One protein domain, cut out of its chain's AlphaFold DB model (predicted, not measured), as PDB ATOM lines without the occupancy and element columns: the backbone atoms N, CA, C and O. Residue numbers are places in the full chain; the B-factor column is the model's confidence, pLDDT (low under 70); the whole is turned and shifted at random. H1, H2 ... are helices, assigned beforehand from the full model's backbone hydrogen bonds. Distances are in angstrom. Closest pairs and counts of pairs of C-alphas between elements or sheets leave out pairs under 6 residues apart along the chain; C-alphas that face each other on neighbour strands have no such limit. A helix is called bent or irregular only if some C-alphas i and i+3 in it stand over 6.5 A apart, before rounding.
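What this domain is: This is residues 2 to 84 of the 747 residues of an uncharacterized protein of Tripterygium wilfordii (UniProt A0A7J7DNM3). One long straight helix, H2, makes the long axis of a rod, with two shorter helices side by side with it: the small H1 beside residues 38 to 42 of H2, and H3, which folds back along H2 after a turn at one end. A long loop, residues 8 to 28, leads from H1 to the beginning of H2, and residues 60 to 65 of the turn after H2 stick out. The printed part has 83 residues, with three named helices in the order H1, H2, H3 and no named strand; the class is all helix, with 50 residues in the helices. The whole is loose, with a radius of gyration of the C-alphas of 15.8 A, and the C-alphas span 57 by 20 by 19 A.

How they stand to each other: H1, residues 2 to 7, touches H2, residues 29 to 59, and meets it with residues 38 to 42 of H2 alone. Their closest C-alphas are those of Ile 4 and Gly 38, 6.1 A apart. The two helices run opposite ways at a shallow tilt of 13 degrees, a helical hairpin in spite of the long link between them. H2 touches H3, residues 70 to 82, with 25 pairs of C-alphas within 8 A. Their closest C-alphas are those of Ser 50 and Ala 72, 4.2 A apart. H2 and H3 also form a helical hairpin, running opposite ways at a shallow tilt of 17 degrees, with centres 10.2 A apart. H1 and H3 are apart. In H1, H2 and H3 every O i to N i+4 pair is within hydrogen-bond range.

Where its parts are: H1, residues 2 to 7, begins at C-alpha 2 at (-1.535, -40.891, -22.109). H2, residues 29 to 59, is the longest helix and measures 45.5 A from C-alpha 29 at (-1.073, -58.207, -6.003) to C-alpha 59 at (-7.775, -14.307, -15.871). H3, residues 70 to 82, measures 18.3 A and ends at C-alpha 82 at (-11.895, -41.728, -11.166). No helix is bent.

The domain as a whole: The two C-alphas farthest apart are those of Lys 27 and Asp 63, 56.9 A, while the first and last printed C-alphas, those of Leu 2 and Pro 84, are 21.2 A apart. The printed part has no cut. The link from H1 to H2 is long, with 21 residues, and the link from H2 to H3 is short, with 10. The mean pLDDT of the printed part is 76.1, and residues 12 to 31 and 61 to 66 of this model are under 70.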
ATOM      1  N   LEU A   2      -1.677 -39.686 -21.248       85.19
ATOM      2  CA  LEU A   2      -1.535 -40.891 -22.109       85.19
ATOM      3  C   LEU A   2      -0.300 -41.765 -21.788       85.19
ATOM      4  O   LEU A   2      -0.441 -42.973 -21.622       85.19
ATOM      5  N   LYS A   3       0.877 -41.151 -21.586       89.06
ATOM      6  CA  LYS A   3       2.115 -41.850 -21.175       89.06
ATOM      7  C   LYS A   3       1.978 -42.610 -19.838       89.06
ATOM      8  O   LYS A   3       2.552 -43.682 -19.688       89.06
ATOM      9  N   ILE A   4       1.189 -42.088 -18.890       87.12
ATOM     10  CA  ILE A   4       0.892 -42.734 -17.594       87.12
ATOM     11  C   ILE A   4       0.057 -43.993 -17.836       87.12
ATOM     12  O   ILE A   4       0.396 -45.066 -17.349       87.12
ATOM     13  N   ARG A   5      -1.003 -43.875 -18.643       84.12
ATOM     14  CA  ARG A   5      -1.897 -44.996 -18.948       84.12
ATOM     15  C   ARG A   5      -1.172 -46.137 -19.654       84.12
ATOM     16  O   ARG A   5      -1.289 -47.275 -19.216       84.12
ATOM     17  N   ALA A   6      -0.363 -45.818 -20.667       84.38
ATOM     18  CA  ALA A   6       0.471 -46.792 -21.368       84.38
ATOM     19  C   ALA A   6       1.448 -47.517 -20.421       84.38
ATOM     20  O   ALA A   6       1.602 -48.730 -20.519       84.38
ATOM     21  N   ARG A   7       2.069 -46.791 -19.477       86.81
ATOM     22  CA  ARG A   7       3.014 -47.356 -18.500       86.81
ATOM     23  C   ARG A   7       2.349 -48.270 -17.463       86.81
ATOM     24  O   ARG A   7       2.957 -49.257 -17.075       86.81
ATOM     25  N   TYR A   8       1.137 -47.944 -17.015       83.88
ATOM     26  CA  TYR A   8       0.433 -48.655 -15.935       83.88
ATOM     27  C   TYR A   8      -0.722 -49.557 -16.421       83.88
ATOM     28  O   TYR A   8      -1.593 -49.930 -15.635       83.88
ATOM     29  N   GLY A   9      -0.754 -49.895 -17.716       77.69
ATOM     30  CA  GLY A   9      -1.729 -50.827 -18.302       77.69
ATOM     31  C   GLY A   9      -3.178 -50.321 -18.367       77.69
ATOM     32  O   GLY A   9      -4.093 -51.118 -18.560       77.69
ATOM     33  N   LEU A  10      -3.410 -49.015 -18.205       78.25
ATOM     34  CA  LEU A  10      -4.755 -48.429 -18.201       78.25
ATOM     35  C   LEU A  10      -5.297 -48.218 -19.630       78.25
ATOM     36  O   LEU A  10      -4.515 -47.935 -20.544       78.25
ATOM     37  N   PRO A  11      -6.631 -48.247 -19.832       72.69
ATOM     38  CA  PRO A  11      -7.250 -47.971 -21.127       72.69
ATOM     39  C   PRO A  11      -6.795 -46.638 -21.744       72.69
ATOM     40  O   PRO A  11      -6.874 -45.578 -21.121       72.69
ATOM     41  N   LEU A  12      -6.334 -46.682 -22.999       57.78
ATOM     42  CA  LEU A  12      -5.804 -45.505 -23.704       57.78
ATOM     43  C   LEU A  12      -6.888 -44.554 -24.242       57.78
ATOM     44  O   LEU A  12      -6.578 -43.390 -24.484       57.78
ATOM     45  N   GLY A  13      -8.130 -45.031 -24.402       56.59
ATOM     46  CA  GLY A  13      -9.273 -44.264 -24.922       56.59
ATOM     47  C   GLY A  13      -9.806 -43.196 -23.956       56.59
ATOM     48  O   GLY A  13      -9.068 -42.619 -23.161       56.59
ATOM     49  N   TYR A  14     -11.104 -42.901 -23.987       50.47
ATOM     50  CA  TYR A  14     -11.696 -42.049 -22.948       50.47
ATOM     51  C   TYR A  14     -11.569 -42.712 -21.561       50.47
ATOM     52  O   TYR A  14     -11.437 -43.934 -21.471       50.47
ATOM     53  N   PHE A  15     -11.655 -41.934 -20.472       51.72
ATOM     54  CA  PHE A  15     -12.140 -42.527 -19.218       51.72
ATOM     55  C   PHE A  15     -13.627 -42.813 -19.437       51.72
ATOM     56  O   PHE A  15     -14.465 -41.938 -19.253       51.72
ATOM     57  N   SER A  16     -13.910 -43.996 -19.970       41.03
ATOM     58  CA  SER A  16     -15.231 -44.605 -19.908       41.03
ATOM     59  C   SER A  16     -15.366 -45.259 -18.543       41.03
ATOM     60  O   SER A  16     -14.387 -45.803 -18.029       41.03
ATOM     61  N   ASP A  17     -16.591 -45.341 -18.044       41.28
ATOM     62  CA  ASP A  17     -16.990 -46.143 -16.882       41.28
ATOM     63  C   ASP A  17     -16.992 -47.654 -17.232       41.28
ATOM     64  O   ASP A  17     -17.924 -48.399 -16.961       41.28
ATOM     65  N   ASP A  18     -15.955 -48.102 -17.950       36.84
ATOM     66  CA  ASP A  18     -15.765 -49.474 -18.417       36.84
ATOM     67  C   ASP A  18     -15.110 -50.301 -17.290       36.84
ATOM     68  O   ASP A  18     -14.072 -49.875 -16.754       36.84
ATOM     69  N   PRO A  19     -15.644 -51.492 -16.936       41.25
ATOM     70  CA  PRO A  19     -15.235 -52.252 -15.744       41.25
ATOM     71  C   PRO A  19     -13.742 -52.593 -15.670       41.25
ATOM     72  O   PRO A  19     -13.206 -52.788 -14.579       41.25
ATOM     73  N   LYS A  20     -13.037 -52.596 -16.808       37.94
ATOM     74  CA  LYS A  20     -11.583 -52.824 -16.910       37.94
ATOM     75  C   LYS A  20     -10.741 -51.844 -16.087       37.94
ATOM     76  O   LYS A  20      -9.571 -52.117 -15.842       37.94
ATOM     77  N   THR A  21     -11.318 -50.721 -15.664       44.22
ATOM     78  CA  THR A  21     -10.640 -49.702 -14.851       44.22
ATOM     79  C   THR A  21     -10.727 -49.978 -13.341       44.22
ATOM     80  O   THR A  21      -9.961 -49.393 -12.581       44.22
ATOM     81  N   GLN A  22     -11.629 -50.863 -12.890       47.50
ATOM     82  CA  GLN A  22     -11.824 -51.186 -11.464       47.50
ATOM     83  C   GLN A  22     -11.732 -52.693 -11.149       47.50
ATOM     84  O   GLN A  22     -11.303 -53.050 -10.055       47.50
ATOM     85  N   ILE A  23     -12.011 -53.587 -12.107       41.84
ATOM     86  CA  ILE A  23     -11.877 -55.045 -11.940       41.84
ATOM     87  C   ILE A  23     -10.672 -55.569 -12.736       41.84
ATOM     88  O   ILE A  23     -10.796 -56.235 -13.762       41.84
ATOM     89  N   PHE A  24      -9.478 -55.284 -12.213       36.06
ATOM     90  CA  PHE A  24      -8.250 -56.036 -12.511       36.06
ATOM     91  C   PHE A  24      -7.551 -56.474 -11.211       36.06
ATOM     92  O   PHE A  24      -6.344 -56.325 -11.021       36.06
ATOM     93  N   LEU A  25      -8.328 -57.079 -10.304       40.88
ATOM     94  CA  LEU A  25      -7.804 -57.918  -9.221       40.88
ATOM     95  C   LEU A  25      -7.324 -59.269  -9.784       40.88
ATOM     96  O   LEU A  25      -7.838 -60.338  -9.464       40.88
ATOM     97  N   SER A  26      -6.312 -59.215 -10.654       35.75
ATOM     98  CA  SER A  26      -5.510 -60.390 -10.992       35.75
ATOM     99  C   SER A  26      -4.825 -60.927  -9.734       35.75
ATOM    100  O   SER A  26      -4.417 -60.134  -8.889       35.75
ATOM    101  N   LYS A  27      -4.600 -62.248  -9.651       44.91
ATOM    102  CA  LYS A  27      -3.890 -62.897  -8.526       44.91
ATOM    103  C   LYS A  27      -2.496 -62.312  -8.216       44.91
ATOM    104  O   LYS A  27      -2.000 -62.508  -7.112       44.91
ATOM    105  N   ASP A  28      -1.891 -61.566  -9.140       47.84
ATOM    106  CA  ASP A  28      -0.713 -60.734  -8.878       47.84
ATOM    107  C   ASP A  28      -1.083 -59.441  -8.131       47.84
ATOM    108  O   ASP A  28      -1.455 -58.436  -8.747       47.84
ATOM    109  N   GLY A  29      -0.886 -59.421  -6.810       56.72
ATOM    110  CA  GLY A  29      -1.073 -58.207  -6.003       56.72
ATOM    111  C   GLY A  29      -0.240 -57.011  -6.496       56.72
ATOM    112  O   GLY A  29      -0.721 -55.880  -6.475       56.72
ATOM    113  N   ASN A  30       0.967 -57.259  -7.023       61.00
ATOM    114  CA  ASN A  30       1.869 -56.207  -7.504       61.00
ATOM    115  C   ASN A  30       1.238 -55.367  -8.636       61.00
ATOM    116  O   ASN A  30       1.201 -54.139  -8.539       61.00
ATOM    117  N   LYS A  31       0.637 -56.027  -9.642       62.59
ATOM    118  CA  LYS A  31      -0.033 -55.371 -10.784       62.59
ATOM    119  C   LYS A  31      -1.169 -54.456 -10.324       62.59
ATOM    120  O   LYS A  31      -1.280 -53.332 -10.803       62.59
ATOM    121  N   SER A  32      -1.950 -54.886  -9.327       71.12
ATOM    122  CA  SER A  32      -3.010 -54.054  -8.743       71.12
ATOM    123  C   SER A  32      -2.460 -52.753  -8.136       71.12
ATOM    124  O   SER A  32      -3.073 -51.697  -8.299       71.12
ATOM    125  N   THR A  33      -1.281 -52.780  -7.497       79.81
ATOM    126  CA  THR A  33      -0.660 -51.550  -6.964       79.81
ATOM    127  C   THR A  33      -0.178 -50.604  -8.064       79.81
ATOM    128  O   THR A  33      -0.314 -49.389  -7.923       79.81
ATOM    129  N   GLU A  34       0.340 -51.130  -9.177       81.56
ATOM    130  CA  GLU A  34       0.794 -50.328 -10.317       81.56
ATOM    131  C   GLU A  34      -0.381 -49.664 -11.042       81.56
ATOM    132  O   GLU A  34      -0.352 -48.457 -11.287       81.56
ATOM    133  N   THR A  35      -1.466 -50.405 -11.287       82.06
ATOM    134  CA  THR A  35      -2.711 -49.852 -11.839       82.06
ATOM    135  C   THR A  35      -3.283 -48.752 -10.933       82.06
ATOM    136  O   THR A  35      -3.626 -47.679 -11.429       82.06
ATOM    137  N   LYS A  36      -3.302 -48.950  -9.603       82.06
ATOM    138  CA  LYS A  36      -3.721 -47.919  -8.631       82.06
ATOM    139  C   LYS A  36      -2.837 -46.665  -8.684       82.06
ATOM    140  O   LYS A  36      -3.370 -45.564  -8.782       82.06
ATOM    141  N   LYS A  37      -1.505 -46.807  -8.712       85.31
ATOM    142  CA  LYS A  37      -0.564 -45.676  -8.882       85.31
ATOM    143  C   LYS A  37      -0.814 -44.916 -10.189       85.31
ATOM    144  O   LYS A  37      -0.770 -43.685 -10.206       85.31
ATOM    145  N   GLY A  38      -1.130 -45.631 -11.270       87.50
ATOM    146  CA  GLY A  38      -1.542 -45.039 -12.542       87.50
ATOM    147  C   GLY A  38      -2.841 -44.238 -12.448       87.50
ATOM    148  O   GLY A  38      -2.905 -43.140 -12.998       87.50
ATOM    149  N   LEU A  39      -3.848 -44.743 -11.727       85.75
ATOM    150  CA  LEU A  39      -5.126 -44.053 -11.506       85.75
ATOM    151  C   LEU A  39      -4.955 -42.779 -10.675       85.75
ATOM    152  O   LEU A  39      -5.415 -41.727 -11.109       85.75
ATOM    153  N   VAL A  40      -4.215 -42.841  -9.564       87.38
ATOM    154  CA  VAL A  40      -3.867 -41.669  -8.736       87.38
ATOM    155  C   VAL A  40      -3.128 -40.614  -9.567       87.38
ATOM    156  O   VAL A  40      -3.550 -39.463  -9.639       87.38
ATOM    157  N   SER A  41      -2.100 -41.020 -10.321       91.50
ATOM    158  CA  SER A  41      -1.361 -40.115 -11.220       91.50
ATOM    159  C   SER A  41      -2.260 -39.490 -12.302       91.50
ATOM    160  O   SER A  41      -2.031 -38.369 -12.762       91.50
ATOM    161  N   CYS A  42      -3.290 -40.217 -12.743       91.62
ATOM    162  CA  CYS A  42      -4.299 -39.739 -13.682       91.62
ATOM    163  C   CYS A  42      -5.328 -38.793 -13.041       91.62
ATOM    164  O   CYS A  42      -5.763 -37.864 -13.721       91.62
ATOM    165  N   HIS A  43      -5.678 -38.995 -11.769       92.38
ATOM    166  CA  HIS A  43      -6.535 -38.112 -10.979       92.38
ATOM    167  C   HIS A  43      -5.877 -36.739 -10.796       92.38
ATOM    168  O   HIS A  43      -6.458 -35.736 -11.205       92.38
ATOM    169  N   SER A  44      -4.624 -36.683 -10.335       93.50
ATOM    170  CA  SER A  44      -3.896 -35.410 -10.194       93.50
ATOM    171  C   SER A  44      -3.728 -34.696 -11.545       93.50
ATOM    172  O   SER A  44      -3.937 -33.491 -11.643       93.50
ATOM    173  N   CYS A  45      -3.486 -35.438 -12.640       95.44
ATOM    174  CA  CYS A  45      -3.510 -34.868 -13.997       95.44
ATOM    175  C   CYS A  45      -4.856 -34.224 -14.381       95.44
ATOM    176  O   CYS A  45      -4.858 -33.294 -15.185       95.44
ATOM    177  N   LEU A  46      -5.990 -34.738 -13.887       94.75
ATOM    178  CA  LEU A  46      -7.304 -34.129 -14.113       94.75
ATOM    179  C   LEU A  46      -7.474 -32.872 -13.261       94.75
ATOM    180  O   LEU A  46      -7.907 -31.864 -13.813       94.75
ATOM    181  N   ILE A  47      -7.081 -32.890 -11.981       95.50
ATOM    182  CA  ILE A  47      -7.088 -31.700 -11.112       95.50
ATOM    183  C   ILE A  47      -6.295 -30.560 -11.759       95.50
ATOM    184  O   ILE A  47      -6.882 -29.535 -12.094       95.50
ATOM    185  N   TYR A  48      -5.012 -30.764 -12.076       96.00
ATOM    186  CA  TYR A  48      -4.172 -29.699 -12.639       96.00
ATOM    187  C   TYR A  48      -4.679 -29.180 -13.998       96.00
ATOM    188  O   TYR A  48      -4.592 -27.987 -14.278       96.00
ATOM    189  N   LEU A  49      -5.259 -30.042 -14.845       95.12
ATOM    190  CA  LEU A  49      -5.877 -29.617 -16.109       95.12
ATOM    191  C   LEU A  49      -7.170 -28.809 -15.883       95.12
ATOM    192  O   LEU A  49      -7.463 -27.877 -16.639       95.12
ATOM    193  N   SER A  50      -7.923 -29.141 -14.835       95.38
ATOM    194  CA  SER A  50      -9.104 -28.392 -14.400       95.38
ATOM    195  C   SER A  50      -8.718 -27.023 -13.841       95.38
ATOM    196  O   SER A  50      -9.359 -26.031 -14.179       95.38
ATOM    197  N   ASP A  51      -7.650 -26.954 -13.043       95.31
ATOM    198  CA  ASP A  51      -7.096 -25.716 -12.494       95.31
ATOM    199  C   ASP A  51      -6.560 -24.794 -13.587       95.31
ATOM    200  O   ASP A  51      -6.949 -23.632 -13.642       95.31
ATOM    201  N   LEU A  52      -5.755 -25.309 -14.522       94.69
ATOM    202  CA  LEU A  52      -5.276 -24.536 -15.675       94.69
ATOM    203  C   LEU A  52      -6.432 -23.993 -16.529       94.69
ATOM    204  O   LEU A  52      -6.372 -22.851 -16.982       94.69
ATOM    205  N   SER A  53      -7.503 -24.777 -16.704       92.69
ATOM    206  CA  SER A  53      -8.732 -24.307 -17.360       92.69
ATOM    207  C   SER A  53      -9.384 -23.185 -16.539       92.69
ATOM    208  O   SER A  53      -9.557 -22.077 -17.033       92.69
ATOM    209  N   ARG A  54      -9.626 -23.417 -15.242       92.94
ATOM    210  CA  ARG A  54     -10.230 -22.448 -14.315       92.94
ATOM    211  C   ARG A  54      -9.457 -21.130 -14.247       92.94
ATOM    212  O   ARG A  54     -10.081 -20.075 -14.229       92.94
ATOM    213  N   TYR A  55      -8.126 -21.166 -14.211       92.38
ATOM    214  CA  TYR A  55      -7.287 -19.967 -14.186       92.38
ATOM    215  C   TYR A  55      -7.316 -19.220 -15.520       92.38
ATOM    216  O   TYR A  55      -7.390 -17.991 -15.514       92.38
ATOM    217  N   LYS A  56      -7.340 -19.930 -16.656       90.00
ATOM    218  CA  LYS A  56      -7.593 -19.314 -17.963       90.00
ATOM    219  C   LYS A  56      -8.949 -18.600 -17.958       90.00
ATOM    220  O   LYS A  56      -8.995 -17.406 -18.220       90.00
ATOM    221  N   ASP A  57     -10.027 -19.274 -17.573       86.94
ATOM    222  CA  ASP A  57     -11.386 -18.708 -17.602       86.94
ATOM    223  C   ASP A  57     -11.592 -17.582 -16.552       86.94
ATOM    224  O   ASP A  57     -12.517 -16.770 -16.648       86.94
ATOM    225  N   LEU A  58     -10.709 -17.495 -15.547       86.19
ATOM    226  CA  LEU A  58     -10.701 -16.458 -14.511       86.19
ATOM    227  C   LEU A  58      -9.906 -15.197 -14.907       86.19
ATOM    228  O   LEU A  58     -10.342 -14.093 -14.553       86.19
ATOM    229  N   TYR A  59      -8.780 -15.356 -15.621       83.12
ATOM    230  CA  TYR A  59      -7.775 -14.307 -15.871       83.12
ATOM    231  C   TYR A  59      -7.470 -13.999 -17.350       83.12
ATOM    232  O   TYR A  59      -6.769 -13.027 -17.619       83.12
ATOM    233  N   TRP A  60      -7.950 -14.791 -18.315       75.12
ATOM    234  CA  TRP A  60      -7.717 -14.535 -19.740       75.12
ATOM    235  C   TRP A  60      -8.658 -13.439 -20.259       75.12
ATOM    236  O   TRP A  60      -9.858 -13.659 -20.422       75.12
ATOM    237  N   GLU A  61      -8.113 -12.253 -20.528       58.53
ATOM    238  CA  GLU A  61      -8.878 -11.110 -21.036       58.53
ATOM    239  C   GLU A  61      -9.238 -11.296 -22.523       58.53
ATOM    240  O   GLU A  61      -8.466 -10.989 -23.427       58.53
ATOM    241  N   GLY A  62     -10.448 -11.808 -22.763       57.28
ATOM    242  CA  GLY A  62     -11.176 -11.697 -24.028       57.28
ATOM    243  C   GLY A  62     -12.528 -11.020 -23.789       57.28
ATOM    244  O   GLY A  62     -13.195 -11.312 -22.795       57.28
ATOM    245  N   ASP A  63     -12.929 -10.100 -24.669       52.56
ATOM    246  CA  ASP A  63     -14.019  -9.154 -24.396       52.56
ATOM    247  C   ASP A  63     -15.391  -9.796 -24.112       52.56
ATOM    248  O   ASP A  63     -16.118 -10.237 -25.005       52.56
ATOM    249  N   SER A  64     -15.808  -9.709 -22.847       61.75
ATOM    250  CA  SER A  64     -17.206  -9.721 -22.387       61.75
ATOM    251  C   SER A  64     -18.126 -10.822 -22.955       61.75
ATOM    252  O   SER A  64     -19.047 -10.573 -23.736       61.75
ATOM    253  N   LYS A  65     -17.972 -12.041 -22.435       53.19
ATOM    254  CA  LYS A  65     -19.087 -12.982 -22.218       53.19
ATOM    255  C   LYS A  65     -18.884 -13.714 -20.887       53.19
ATOM    256  O   LYS A  65     -17.860 -13.526 -20.233       53.19
ATOM    257  N   ALA A  66     -19.898 -14.453 -20.433       59.09
ATOM    258  CA  ALA A  66     -19.865 -15.128 -19.135       59.09
ATOM    259  C   ALA A  66     -18.651 -16.068 -19.012       59.09
ATOM    260  O   ALA A  66     -18.271 -16.715 -19.987       59.09
ATOM    261  N   ARG A  67     -18.057 -16.148 -17.812       73.81
ATOM    262  CA  ARG A  67     -16.939 -17.061 -17.522       73.81
ATOM    263  C   ARG A  67     -17.417 -18.508 -17.628       73.81
ATOM    264  O   ARG A  67     -18.111 -18.994 -16.737       73.81
ATOM    265  N   ASP A  68     -17.060 -19.174 -18.720       81.00
ATOM    266  CA  ASP A  68     -17.496 -20.539 -18.997       81.00
ATOM    267  C   ASP A  68     -16.568 -21.576 -18.353       81.00
ATOM    268  O   ASP A  68     -15.658 -22.119 -18.974       81.00
ATOM    269  N   PHE A  69     -16.839 -21.894 -17.088       90.44
ATOM    270  CA  PHE A  69     -16.125 -22.946 -16.367       90.44
ATOM    271  C   PHE A  69     -16.538 -24.378 -16.777       90.44
ATOM    272  O   PHE A  69     -16.200 -25.325 -16.057       90.44
ATOM    273  N   ALA A  70     -17.267 -24.603 -17.883       91.38
ATOM    274  CA  ALA A  70     -17.691 -25.947 -18.295       91.38
ATOM    275  C   ALA A  70     -16.506 -26.891 -18.563       91.38
ATOM    276  O   ALA A  70     -16.565 -28.071 -18.202       91.38
ATOM    277  N   ALA A  71     -15.404 -26.381 -19.126       91.56
ATOM    278  CA  ALA A  71     -14.186 -27.160 -19.350       91.56
ATOM    279  C   ALA A  71     -13.583 -27.660 -18.025       91.56
ATOM    280  O   ALA A  71     -13.425 -28.868 -17.834       91.56
ATOM    281  N   ALA A  72     -13.334 -26.746 -17.079       94.31
ATOM    282  CA  ALA A  72     -12.851 -27.081 -15.738       94.31
ATOM    283  C   ALA A  72     -13.807 -28.047 -15.013       94.31
ATOM    284  O   ALA A  72     -13.376 -29.064 -14.475       94.31
ATOM    285  N   SER A  73     -15.114 -27.782 -15.071       94.00
ATOM    286  CA  SER A  73     -16.147 -28.616 -14.440       94.00
ATOM    287  C   SER A  73     -16.176 -30.039 -15.003       94.00
ATOM    288  O   SER A  73     -16.326 -30.994 -14.243       94.00
ATOM    289  N   SER A  74     -15.985 -30.209 -16.318       93.56
ATOM    290  CA  SER A  74     -15.902 -31.528 -16.957       93.56
ATOM    291  C   SER A  74     -14.696 -32.326 -16.458       93.56
ATOM    292  O   SER A  74     -14.826 -33.519 -16.180       93.56
ATOM    293  N   TYR A  75     -13.531 -31.688 -16.322       94.94
ATOM    294  CA  TYR A  75     -12.320 -32.349 -15.839       94.94
ATOM    295  C   TYR A  75     -12.392 -32.677 -14.336       94.94
ATOM    296  O   TYR A  75     -12.067 -33.808 -13.973       94.94
ATOM    297  N   TYR A  76     -12.931 -31.789 -13.488       97.12
ATOM    298  CA  TYR A  76     -13.182 -32.103 -12.075       97.12
ATOM    299  C   TYR A  76     -14.210 -33.228 -11.902       97.12
ATOM    300  O   TYR A  76     -14.002 -34.128 -11.097       97.12
ATOM    301  N   THR A  77     -15.285 -33.244 -12.694       93.94
ATOM    302  CA  THR A  77     -16.290 -34.326 -12.642       93.94
ATOM    303  C   THR A  77     -15.668 -35.672 -13.030       93.94
ATOM    304  O   THR A  77     -15.911 -36.678 -12.370       93.94
ATOM    305  N   LYS A  78     -14.780 -35.691 -14.035       91.75
ATOM    306  CA  LYS A  78     -13.983 -36.880 -14.384       91.75
ATOM    307  C   LYS A  78     -13.022 -37.294 -13.263       91.75
ATOM    308  O   LYS A  78     -12.749 -38.484 -13.136       91.75
ATOM    309  N   ALA A  79     -12.518 -36.353 -12.460       94.06
ATOM    310  CA  ALA A  79     -11.709 -36.665 -11.283       94.06
ATOM    311  C   ALA A  79     -12.558 -37.346 -10.193       94.06
ATOM    312  O   ALA A  79     -12.153 -38.405  -9.716       94.06
ATOM    313  N   CYS A  80     -13.770 -36.840  -9.909       92.94
ATOM    314  CA  CYS A  80     -14.743 -37.500  -9.026       92.94
ATOM    315  C   CYS A  80     -15.021 -38.949  -9.462       92.94
ATOM    316  O   CYS A  80     -14.940 -39.859  -8.646       92.94
ATOM    317  N   SER A  81     -15.306 -39.194 -10.749       89.25
ATOM    318  CA  SER A  81     -15.566 -40.556 -11.251       89.25
ATOM    319  C   SER A  81     -14.358 -41.492 -11.114       89.25
ATOM    320  O   SER A  81     -14.531 -42.697 -10.927       89.25
ATOM    321  N   LEU A  82     -13.135 -40.953 -11.214       88.31
ATOM    322  CA  LEU A  82     -11.895 -41.728 -11.166       88.31
ATOM    323  C   LEU A  82     -11.459 -42.067  -9.730       88.31
ATOM    324  O   LEU A  82     -10.925 -43.154  -9.509       88.31
ATOM    325  N   TRP A  83     -11.700 -41.170  -8.768       90.81
ATOM    326  CA  TRP A  83     -11.450 -41.391  -7.337       90.81
ATOM    327  C   TRP A  83     -12.581 -40.782  -6.477       90.81
ATOM    328  O   TRP A  83     -12.411 -39.703  -5.907       90.81
ATOM    329  N   PRO A  84     -13.729 -41.477  -6.330       91.62
ATOM    330  CA  PRO A  84     -14.901 -40.946  -5.616       91.62
ATOM    331  C   PRO A  84     -14.655 -40.629  -4.135       91.62
ATOM    332  O   PRO A  84     -15.302 -39.759  -3.568       91.62
TER     333      PRO A  84